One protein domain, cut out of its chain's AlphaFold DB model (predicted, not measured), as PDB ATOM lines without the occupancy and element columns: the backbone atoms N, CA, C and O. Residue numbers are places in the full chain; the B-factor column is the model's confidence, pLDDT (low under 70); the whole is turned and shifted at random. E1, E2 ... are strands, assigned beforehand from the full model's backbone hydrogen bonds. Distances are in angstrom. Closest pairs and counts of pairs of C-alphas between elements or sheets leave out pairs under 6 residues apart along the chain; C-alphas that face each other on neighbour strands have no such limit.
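This is residues 31 to 105 of the 402 residues of an uncharacterized protein of Punica granatum (UniProt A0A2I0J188). What shape does the backbone make? It is a small, strongly twisted sheet of five strands folded back on itself, with E4 and E3 facing E1 and E5 and with E2 as the hinge; from it the long link between E4 and E5 swings out as a loop, whose residues 86 to 91 and 93 to 98 stick out. What is it made of? The printed part has 75 residues with five named strands, E1 to E5 along the chain, and no named helix; the class is all strand, though under half of the residues, 35, are in named elements. The sheet runs E4, E3, E2, E1, E5, all antiparallel. How large is it? It is only just compact, close to loose, with a radius of gyration of the C-alphas of 13.6 A, and elongated, spanning 45 by 27 by 18 A.

Which strands make up the meander? E1, residues 31 to 35, E2, residues 44 to 53, E3, residues 57 to 66, and E4, residues 73 to 79, form it, each the antiparallel neighbour of the one before. The hairpin E2 and E3 has N 49 and O 61 within hydrogen-bond range at 2.9 A; the hairpin E1 and E2 has N 34 and O 46 at 2.9 A; the hairpin E3 and E4 has N 60 and O 76 at 2.8 A. Where does the last strand stand? E5, residues 102 to 104, is an edge strand antiparallel to E1 at 147 degrees, with N 33 and O 103 at 2.9 A. How does the sheet fold? E2 bends by 71 degrees at residue 50, and E3 bends by 92 degrees at residue 63. The closest C-alphas of E4 and E5, those of Val 78 and Ile 102, are 7.4 A apart, while E3 and E5 are apart.

Where do the longer strands run? E2 spans 22.8 A from C-alpha 44 at (30.921, -1.708, -88.443), E3 spans 20.6 A, and E4 spans 19.1 A. Where are E1 and E5? E1 begins at C-alpha 31 at (41.615, -12.961, -93.807) and spans 13.8 A; E5 spans 7.2 A and ends at C-alpha 104 at (40.397, -12.787, -87.648).

How far does it reach? The two C-alphas farthest apart, those of Asp 69 and Asp 90, are 45.7 A apart. How are the strands linked? The printed part has no cut; the link E2 to E3 is tight, E1 to E2 and E3 to E4 are short, and E4 to E5, residues 80 to 101, is long. Where is confidence low? The mean pLDDT of the printed part is 85.1, and residues 88 to 97 are under 70.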
ATOM      1  N   ARG A  31      42.911 -13.650 -93.717       97.62
ATOM      2  CA  ARG A  31      41.615 -12.961 -93.807       97.62
ATOM      3  C   ARG A  31      41.262 -12.321 -92.469       97.62
ATOM      4  O   ARG A  31      41.373 -12.976 -91.429       97.62
ATOM      5  N   VAL A  32      40.800 -11.078 -92.511       97.12
ATOM      6  CA  VAL A  32      40.535 -10.263 -91.321       97.12
ATOM      7  C   VAL A  32      39.240  -9.470 -91.447       97.12
ATOM      8  O   VAL A  32      38.744  -9.238 -92.548       97.12
ATOM      9  N   GLU A  33      38.725  -9.042 -90.300       97.31
ATOM     10  CA  GLU A  33      37.740  -7.970 -90.167       97.31
ATOM     11  C   GLU A  33      38.405  -6.777 -89.465       97.31
ATOM     12  O   GLU A  33      39.070  -6.964 -88.444       97.31
ATOM     13  N   VAL A  34      38.220  -5.566 -89.994       96.00
ATOM     14  CA  VAL A  34      38.682  -4.295 -89.404       96.00
ATOM     15  C   VAL A  34      37.466  -3.508 -88.918       96.00
ATOM     16  O   VAL A  34      36.464  -3.461 -89.630       96.00
ATOM     17  N   ARG A  35      37.533  -2.931 -87.713       94.75
ATOM     18  CA  ARG A  35      36.468  -2.079 -87.156       94.75
ATOM     19  C   ARG A  35      36.607  -0.662 -87.697       94.75
ATOM     20  O   ARG A  35      37.698  -0.109 -87.593       94.75
ATOM     21  N   SER A  36      35.518  -0.071 -88.188       90.31
ATOM     22  CA  SER A  36      35.508   1.353 -88.534       90.31
ATOM     23  C   SER A  36      35.270   2.241 -87.307       90.31
ATOM     24  O   SER A  36      34.489   1.912 -86.404       90.31
ATOM     25  N   HIS A  37      35.949   3.389 -87.317       82.56
ATOM     26  CA  HIS A  37      35.804   4.510 -86.382       82.56
ATOM     27  C   HIS A  37      35.378   5.802 -87.100       82.56
ATOM     28  O   HIS A  37      35.437   6.872 -86.504       82.56
ATOM     29  N   GLU A  38      35.010   5.717 -88.381       79.12
ATOM     30  CA  GLU A  38      34.540   6.857 -89.169       79.12
ATOM     31  C   GLU A  38      33.082   7.196 -88.830       79.12
ATOM     32  O   GLU A  38      32.249   6.301 -88.663       79.12
ATOM     33  N   ASP A  39      32.761   8.489 -88.749       74.50
ATOM     34  CA  ASP A  39      31.414   8.968 -88.431       74.50
ATOM     35  C   ASP A  39      30.377   8.409 -89.423       74.50
ATOM     36  O   ASP A  39      30.508   8.526 -90.640       74.50
ATOM     37  N   GLY A  40      29.330   7.769 -88.895       75.94
ATOM     38  CA  GLY A  40      28.320   7.060 -89.692       75.94
ATOM     39  C   GLY A  40      28.690   5.623 -90.092       75.94
ATOM     40  O   GLY A  40      27.812   4.893 -90.549       75.94
ATOM     41  N   LEU A  41      29.937   5.187 -89.869       81.19
ATOM     42  CA  LEU A  41      30.387   3.788 -89.962       81.19
ATOM     43  C   LEU A  41      30.789   3.187 -88.598       81.19
ATOM     44  O   LEU A  41      31.035   1.986 -88.506       81.19
ATOM     45  N   CYS A  42      30.845   3.985 -87.527       84.19
ATOM     46  CA  CYS A  42      31.185   3.542 -86.173       84.19
ATOM     47  C   CYS A  42      30.473   2.241 -85.756       84.19
ATOM     48  O   CYS A  42      29.246   2.157 -85.738       84.19
ATOM     49  N   GLY A  43      31.261   1.227 -85.380       86.38
ATOM     50  CA  GLY A  43      30.757  -0.085 -84.949       86.38
ATOM     51  C   GLY A  43      30.598  -1.123 -86.069       86.38
ATOM     52  O   GLY A  43      30.293  -2.284 -85.778       86.38
ATOM     53  N   SER A  44      30.847  -0.758 -87.331       94.38
ATOM     54  CA  SER A  44      30.921  -1.708 -88.443       94.38
ATOM     55  C   SER A  44      32.242  -2.490 -88.458       94.38
ATOM     56  O   SER A  44      33.291  -2.009 -88.023       94.38
ATOM     57  N   TRP A  45      32.199  -3.704 -89.009       96.94
ATOM     58  CA  TRP A  45      33.357  -4.547 -89.298       96.94
ATOM     59  C   TRP A  45      33.410  -4.887 -90.789       96.94
ATOM     60  O   TRP A  45      32.511  -5.540 -91.328       96.94
ATOM     61  N   HIS A  46      34.493  -4.473 -91.445       95.88
ATOM     62  CA  HIS A  46      34.714  -4.628 -92.881       95.88
ATOM     63  C   HIS A  46      35.742  -5.728 -93.158       95.88
ATOM     64  O   HIS A  46      36.790  -5.794 -92.512       95.88
ATOM     65  N   GLN A  47      35.447  -6.613 -94.114       97.00
ATOM     66  CA  GLN A  47      36.343  -7.717 -94.467       97.00
ATOM     67  C   GLN A  47      37.461  -7.287 -95.421       97.00
ATOM     68  O   GLN A  47      37.273  -6.449 -96.308       97.00
ATOM     69  N   GLY A  48      38.626  -7.906 -95.240       96.69
ATOM     70  CA  GLY A  48      39.788  -7.701 -96.092       96.69
ATOM     71  C   GLY A  48      40.863  -8.771 -95.914       96.69
ATOM     72  O   GLY A  48      40.681  -9.801 -95.251       96.69
ATOM     73  N   ILE A  49      42.018  -8.515 -96.524       97.81
ATOM     74  CA  ILE A  49      43.197  -9.382 -96.492       97.81
ATOM     75  C   ILE A  49      44.441  -8.592 -96.082       97.81
ATOM     76  O   ILE A  49      44.682  -7.481 -96.556       97.81
ATOM     77  N   VAL A  50      45.263  -9.175 -95.207       98.06
ATOM     78  CA  VAL A  50      46.555  -8.590 -94.827       98.06
ATOM     79  C   VAL A  50      47.521  -8.709 -96.010       98.06
ATOM     80  O   VAL A  50      47.927  -9.815 -96.366       98.06
ATOM     81  N   ILE A  51      47.939  -7.588 -96.598       97.69
ATOM     82  CA  ILE A  51      48.912  -7.564 -97.705       97.69
ATOM     83  C   ILE A  51      50.353  -7.335 -97.227       97.69
ATOM     84  O   ILE A  51      51.296  -7.784 -97.875       97.69
ATOM     85  N   ALA A  52      50.543  -6.693 -96.070       96.81
ATOM     86  CA  ALA A  52      51.856  -6.500 -95.451       96.81
ATOM     87  C   ALA A  52      51.758  -6.368 -93.920       96.81
ATOM     88  O   ALA A  52      50.713  -6.028 -93.364       96.81
ATOM     89  N   CYS A  53      52.868  -6.629 -93.223       95.62
ATOM     90  CA  CYS A  53      52.973  -6.471 -91.770       95.62
ATOM     91  C   CYS A  53      54.167  -5.573 -91.426       95.62
ATOM     92  O   CYS A  53      55.312  -5.960 -91.667       95.62
ATOM     93  N   GLY A  54      53.905  -4.413 -90.826       91.75
ATOM     94  CA  GLY A  54      54.935  -3.568 -90.225       91.75
ATOM     95  C   GLY A  54      55.177  -3.919 -88.754       91.75
ATOM     96  O   GLY A  54      54.659  -4.910 -88.231       91.75
ATOM     97  N   HIS A  55      55.966  -3.094 -88.063       92.12
ATOM     98  CA  HIS A  55      55.999  -3.128 -86.602       92.12
ATOM     99  C   HIS A  55      54.725  -2.477 -86.065       92.12
ATOM    100  O   HIS A  55      54.443  -1.334 -86.418       92.12
ATOM    101  N   ARG A  56      53.957  -3.207 -85.246       90.44
ATOM    102  CA  ARG A  56      52.665  -2.755 -84.695       90.44
ATOM    103  C   ARG A  56      51.647  -2.255 -85.732       90.44
ATOM    104  O   ARG A  56      50.703  -1.567 -85.371       90.44
ATOM    105  N   THR A  57      51.782  -2.641 -86.999       95.00
ATOM    106  CA  THR A  57      50.847  -2.258 -88.068       95.00
ATOM    107  C   THR A  57      50.560  -3.420 -89.011       95.00
ATOM    108  O   THR A  57      51.387  -4.328 -89.185       95.00
ATOM    109  N   ARG A  58      49.378  -3.406 -89.626       96.44
ATOM    110  CA  ARG A  58      48.952  -4.327 -90.684       96.44
ATOM    111  C   ARG A  58      48.391  -3.514 -91.843       96.44
ATOM    112  O   ARG A  58      47.496  -2.704 -91.642       96.44
ATOM    113  N   CYS A  59      48.926  -3.729 -93.041       96.94
ATOM    114  CA  CYS A  59      48.376  -3.143 -94.258       96.94
ATOM    115  C   CYS A  59      47.256  -4.064 -94.736       96.94
ATOM    116  O   CYS A  59      47.532  -5.223 -95.070       96.94
ATOM    117  N   ILE A  60      46.020  -3.579 -94.729       97.25
ATOM    118  CA  ILE A  60      44.829  -4.337 -95.108       97.25
ATOM    119  C   ILE A  60      44.342  -3.825 -96.452       97.25
ATOM    120  O   ILE A  60      44.200  -2.622 -96.627       97.25
ATOM    121  N   LYS A  61      44.083  -4.737 -97.389       96.69
ATOM    122  CA  LYS A  61      43.301  -4.442 -98.589       96.69
ATOM    123  C   LYS A  61      41.864  -4.882 -98.332       96.69
ATOM    124  O   LYS A  61      41.650  -6.054 -98.011       96.69
ATOM    125  N   TYR A  62      40.913  -3.964 -98.453       94.44
ATOM    126  CA  TYR A  62      39.492  -4.257 -98.274       94.44
ATOM    127  C   TYR A  62      38.906  -5.046 -99.448       94.44
ATOM    128  O   TYR A  62      39.420  -4.996-100.565       94.44
ATOM    129  N   ASP A  63      37.822  -5.778 -99.187       91.31
ATOM    130  CA  ASP A  63      37.125  -6.552-100.221       91.31
ATOM    131  C   ASP A  63      36.178  -5.697-101.069       91.31
ATOM    132  O   ASP A  63      36.110  -5.877-102.282       91.31
ATOM    133  N   HIS A  64      35.435  -4.802-100.411       86.88
ATOM    134  CA  HIS A  64      34.313  -4.052-100.991       86.88
ATOM    135  C   HIS A  64      34.473  -2.527-100.887       86.88
ATOM    136  O   HIS A  64      33.868  -1.802-101.670       86.88
ATOM    137  N   ILE A  65      35.315  -2.024 -99.975       86.00
ATOM    138  CA  ILE A  65      35.666  -0.599 -99.940       86.00
ATOM    139  C   ILE A  65      36.636  -0.315-101.092       86.00
ATOM    140  O   ILE A  65      37.689  -0.952-101.200       86.00
ATOM    141  N   LEU A  66      36.282   0.647-101.938       83.81
ATOM    142  CA  LEU A  66      37.100   1.150-103.042       83.81
ATOM    143  C   LEU A  66      37.671   2.531-102.693       83.81
ATOM    144  O   LEU A  66      37.164   3.199-101.797       83.81
ATOM    145  N   VAL A  67      38.719   2.951-103.400       81.25
ATOM    146  CA  VAL A  67      39.170   4.354-103.390       81.25
ATOM    147  C   VAL A  67      38.154   5.262-104.105       81.25
ATOM    148  O   VAL A  67      37.313   4.770-104.859       81.25
ATOM    149  N   ASP A  68      38.251   6.582-103.914       79.50
ATOM    150  CA  ASP A  68      37.277   7.587-104.392       79.50
ATOM    151  C   ASP A  68      36.918   7.512-105.890       79.50
ATOM    152  O   ASP A  68      35.807   7.870-106.281       79.50
ATOM    153  N   ASP A  69      37.842   7.061-106.748       81.88
ATOM    154  CA  ASP A  69      37.612   6.921-108.195       81.88
ATOM    155  C   ASP A  69      36.987   5.571-108.611       81.88
ATOM    156  O   ASP A  69      36.683   5.357-109.787       81.88
ATOM    157  N   GLY A  70      36.781   4.661-107.652       80.94
ATOM    158  CA  GLY A  70      36.220   3.326-107.854       80.94
ATOM    159  C   GLY A  70      37.124   2.347-108.614       80.94
ATOM    160  O   GLY A  70      36.650   1.275-108.996       80.94
ATOM    161  N   SER A  71      38.392   2.685-108.875       81.56
ATOM    162  CA  SER A  71      39.281   1.880-109.727       81.56
ATOM    163  C   SER A  71      39.943   0.702-109.004       81.56
ATOM    164  O   SER A  71      40.141  -0.359-109.605       81.56
ATOM    165  N   GLU A  72      40.263   0.856-107.717       88.00
ATOM    166  CA  GLU A  72      40.923  -0.164-106.902       88.00
ATOM    167  C   GLU A  72      40.354  -0.261-105.480       88.00
ATOM    168  O   GLU A  72      39.702   0.653-104.976       88.00
ATOM    169  N   SER A  73      40.580  -1.401-104.822       90.12
ATOM    170  CA  SER A  73      40.161  -1.595-103.430       90.12
ATOM    171  C   SER A  73      41.042  -0.787-102.484       90.12
ATOM    172  O   SER A  73      42.269  -0.844-102.591       90.12
ATOM    173  N   MET A  74      40.413  -0.118-101.521       90.75
ATOM    174  CA  MET A  74      41.077   0.713-100.526       90.75
ATOM    175  C   MET A  74      42.100  -0.089 -99.708       90.75
ATOM    176  O   MET A  74      41.866  -1.249 -99.340       90.75
ATOM    177  N   ILE A  75      43.242   0.544 -99.424       92.44
ATOM    178  CA  ILE A  75      44.322  -0.006 -98.601       92.44
ATOM    179  C   ILE A  75      44.500   0.871 -97.362       92.44
ATOM    180  O   ILE A  75      44.770   2.064 -97.471       92.44
ATOM    181  N   GLU A  76      44.422   0.260 -96.181       91.88
ATOM    182  CA  GLU A  76      44.558   0.945 -94.894       91.88
ATOM    183  C   GLU A  76      45.721   0.382 -94.066       91.88
ATOM    184  O   GLU A  76      46.028  -0.812 -94.107       91.88
ATOM    185  N   HIS A  77      46.369   1.247 -93.285       93.81
ATOM    186  CA  HIS A  77      47.385   0.880 -92.302       93.81
ATOM    187  C   HIS A  77      46.781   0.832 -90.892       93.81
ATOM    188  O   HIS A  77      46.788   1.826 -90.173       93.81
ATOM    189  N   VAL A  78      46.319  -0.345 -90.474       93.88
ATOM    190  CA  VAL A  78      45.687  -0.545 -89.162       93.88
ATOM    191  C   VAL A  78      46.754  -0.761 -88.086       93.88
ATOM    192  O   VAL A  78      47.616  -1.640 -88.223       93.88
ATOM    193  N   GLU A  79      46.705   0.007 -86.995       92.44
ATOM    194  CA  GLU A  79      47.552  -0.229 -85.820       92.44
ATOM    195  C   GLU A  79      47.134  -1.492 -85.054       92.44
ATOM    196  O   GLU A  79      45.951  -1.790 -84.894       92.44
ATOM    197  N   VAL A  80      48.120  -2.227 -84.528       91.00
ATOM    198  CA  VAL A  80      47.902  -3.421 -83.702       91.00
ATOM    199  C   VAL A  80      48.693  -3.378 -82.390       91.00
ATOM    200  O   VAL A  80      49.821  -2.858 -82.338       91.00
ATOM    201  N   PRO A  81      48.147  -3.948 -81.301       88.69
ATOM    202  CA  PRO A  81      48.843  -3.991 -80.025       88.69
ATOM    203  C   PRO A  81      50.044  -4.955 -80.048       88.69
ATOM    204  O   PRO A  81      50.097  -5.891 -80.856       88.69
ATOM    205  N   PRO A  82      51.025  -4.786 -79.134       87.75
ATOM    206  CA  PRO A  82      52.266  -5.574 -79.122       87.75
ATOM    207  C   PRO A  82      52.058  -7.098 -79.085       87.75
ATOM    208  O   PRO A  82      52.878  -7.857 -79.606       87.75
ATOM    209  N   VAL A  83      50.936  -7.553 -78.517       87.12
ATOM    210  CA  VAL A  83      50.577  -8.973 -78.389       87.12
ATOM    211  C   VAL A  83      50.262  -9.657 -79.732       87.12
ATOM    212  O   VAL A  83      50.415 -10.879 -79.856       87.12
ATOM    213  N   VAL A  84      49.887  -8.880 -80.757       89.50
ATOM    214  CA  VAL A  84      49.684  -9.335 -82.146       89.50
ATOM    215  C   VAL A  84      51.030  -9.529 -82.857       89.50
ATOM    216  O   VAL A  84      51.204 -10.458 -83.647       89.50
ATOM    217  N   ASP A  85      52.034  -8.723 -82.504       89.56
ATOM    218  CA  ASP A  85      53.426  -8.870 -82.952       89.56
ATOM    219  C   ASP A  85      54.216  -9.939 -82.170       89.56
ATOM    220  O   ASP A  85      55.404 -10.150 -82.428       89.56
ATOM    221  N   GLY A  86      53.562 -10.663 -81.255       84.75
ATOM    222  CA  GLY A  86      54.193 -11.695 -80.437       84.75
ATOM    223  C   GLY A  86      55.098 -11.133 -79.337       84.75
ATOM    224  O   GLY A  86      55.977 -11.841 -78.853       84.75
ATOM    225  N   VAL A  87      54.911  -9.880 -78.916       80.88
ATOM    226  CA  VAL A  87      55.584  -9.342 -77.729       80.88
ATOM    227  C   VAL A  87      54.770  -9.737 -76.498       80.88
ATOM    228  O   VAL A  87      53.637  -9.294 -76.320       80.88
ATOM    229  N   ASN A  88      55.341 -10.591 -75.648       66.69
ATOM    230  CA  ASN A  88      54.712 -10.999 -74.393       66.69
ATOM    231  C   ASN A  88      54.902  -9.903 -73.339       66.69
ATOM    232  O   ASN A  88      55.880  -9.925 -72.593       66.69
ATOM    233  N   TYR A  89      53.972  -8.952 -73.294       56.75
ATOM    234  CA  TYR A  89      53.807  -8.082 -72.135       56.75
ATOM    235  C   TYR A  89      53.221  -8.914 -70.987       56.75
ATOM    236  O   TYR A  89      52.070  -9.338 -71.066       56.75
ATOM    237  N   ASP A  90      53.992  -9.116 -69.913       54.41
ATOM    238  CA  ASP A  90      53.470  -9.678 -68.650       54.41
ATOM    239  C   ASP A  90      52.474  -8.710 -67.960       54.41
ATOM    240  O   ASP A  90      51.799  -9.080 -67.005       54.41
ATOM    241  N   GLU A  91      52.322  -7.499 -68.510       48.78
ATOM    242  CA  GLU A  91      51.318  -6.491 -68.162       48.78
ATOM    243  C   GLU A  91      50.493  -6.065 -69.389       48.78
ATOM    244  O   GLU A  91      50.249  -4.879 -69.613       48.78
ATOM    245  N   VAL A  92      49.982  -7.018 -70.182       47.88
ATOM    246  CA  VAL A  92      48.682  -6.752 -70.820       47.88
ATOM    247  C   VAL A  92      47.656  -6.796 -69.691       47.88
ATOM    248  O   VAL A  92      46.990  -7.812 -69.478       47.88
ATOM    249  N   GLN A  93      47.543  -5.681 -68.953       47.28
ATOM    250  CA  GLN A  93      46.290  -5.360 -68.284       47.28
ATOM    251  C   GLN A  93      45.210  -5.617 -69.324       47.28
ATOM    252  O   GLN A  93      45.275  -5.073 -70.431       47.28
ATOM    253  N   GLN A  94      44.271  -6.500 -68.994       49.97
ATOM    254  CA  GLN A  94      43.081  -6.680 -69.800       49.97
ATOM    255  C   GLN A  94      42.394  -5.324 -69.768       49.97
ATOM    256  O   GLN A  94      41.750  -4.955 -68.789       49.97
ATOM    257  N   CYS A  95      42.635  -4.526 -70.804       47.72
ATOM    258  CA  CYS A  95      41.969  -3.261 -70.968       47.72
ATOM    259  C   CYS A  95      40.554  -3.668 -71.362       47.72
ATOM    260  O   CYS A  95      40.262  -3.830 -72.540       47.72
ATOM    261  N   HIS A  96      39.710  -3.929 -70.358       51.28
ATOM    262  CA  HIS A  96      38.346  -4.449 -70.505       51.28
ATOM    263  C   HIS A  96      37.432  -3.507 -71.321       51.28
ATOM    264  O   HIS A  96      36.286  -3.836 -71.598       51.28
ATOM    265  N   TYR A  97      37.985  -2.358 -71.714       60.44
ATOM    266  CA  TYR A  97      37.436  -1.290 -72.536       60.44
ATOM    267  C   TYR A  97      37.918  -1.321 -74.005       60.44
ATOM    268  O   TYR A  97      37.463  -0.506 -74.798       60.44
ATOM    269  N   TYR A  98      38.880  -2.178 -74.381       71.31
ATOM    270  CA  TYR A  98      39.419  -2.246 -75.748       71.31
ATOM    271  C   TYR A  98      38.705  -3.321 -76.574       71.31
ATOM    272  O   TYR A  98      38.912  -4.518 -76.382       71.31
ATOM    273  N   ARG A  99      37.895  -2.881 -77.541       80.75
ATOM    274  CA  ARG A  99      37.083  -3.729 -78.436       80.75
ATOM    275  C   ARG A  99      37.800  -4.184 -79.714       80.75
ATOM    276  O   ARG A  99      37.176  -4.778 -80.589       80.75
ATOM    277  N   GLY A 100      39.110  -3.953 -79.812       86.19
ATOM    278  CA  GLY A 100      39.899  -4.272 -81.002       86.19
ATOM    279  C   GLY A 100      39.730  -3.245 -82.125       86.19
ATOM    280  O   GLY A 100      38.718  -2.545 -82.212       86.19
ATOM    281  N   SER A 101      40.737  -3.168 -82.992       90.25
ATOM    282  CA  SER A 101      40.647  -2.483 -84.294       90.25
ATOM    283  C   SER A 101      40.658  -3.482 -85.454       90.25
ATOM    284  O   SER A 101      40.163  -3.187 -86.533       90.25
ATOM    285  N   ILE A 102      41.184  -4.690 -85.235       94.12
ATOM    286  CA  ILE A 102      41.278  -5.754 -86.237       94.12
ATOM    287  C   ILE A 102      41.161  -7.125 -85.568       94.12
ATOM    288  O   ILE A 102      41.676  -7.341 -84.471       94.12
ATOM    289  N   ARG A 103      40.492  -8.067 -86.234       95.25
ATOM    290  CA  ARG A 103      40.317  -9.455 -85.784       95.25
ATOM    291  C   ARG A 103      40.410 -10.436 -86.952       95.25
ATOM    292  O   ARG A 103      40.318 -10.049 -88.114       95.25
ATOM    293  N   GLN A 104      40.606 -11.721 -86.654       94.56
ATOM    294  CA  GLN A 104      40.397 -12.787 -87.648       94.56
ATOM    295  C   GLN A 104      38.912 -12.840 -88.059       94.56
ATOM    296  O   GLN A 104      38.068 -12.238 -87.398       94.56
ATOM    297  N   LEU A 105      38.555 -13.601 -89.096       94.88
ATOM    298  CA  LEU A 105      37.137 -13.901 -89.335       94.88
ATOM    299  C   LEU A 105      36.552 -14.682 -88.134       94.88
ATOM    300  O   LEU A 105      37.165 -15.672 -87.716       94.88
TER     301      LEU A 105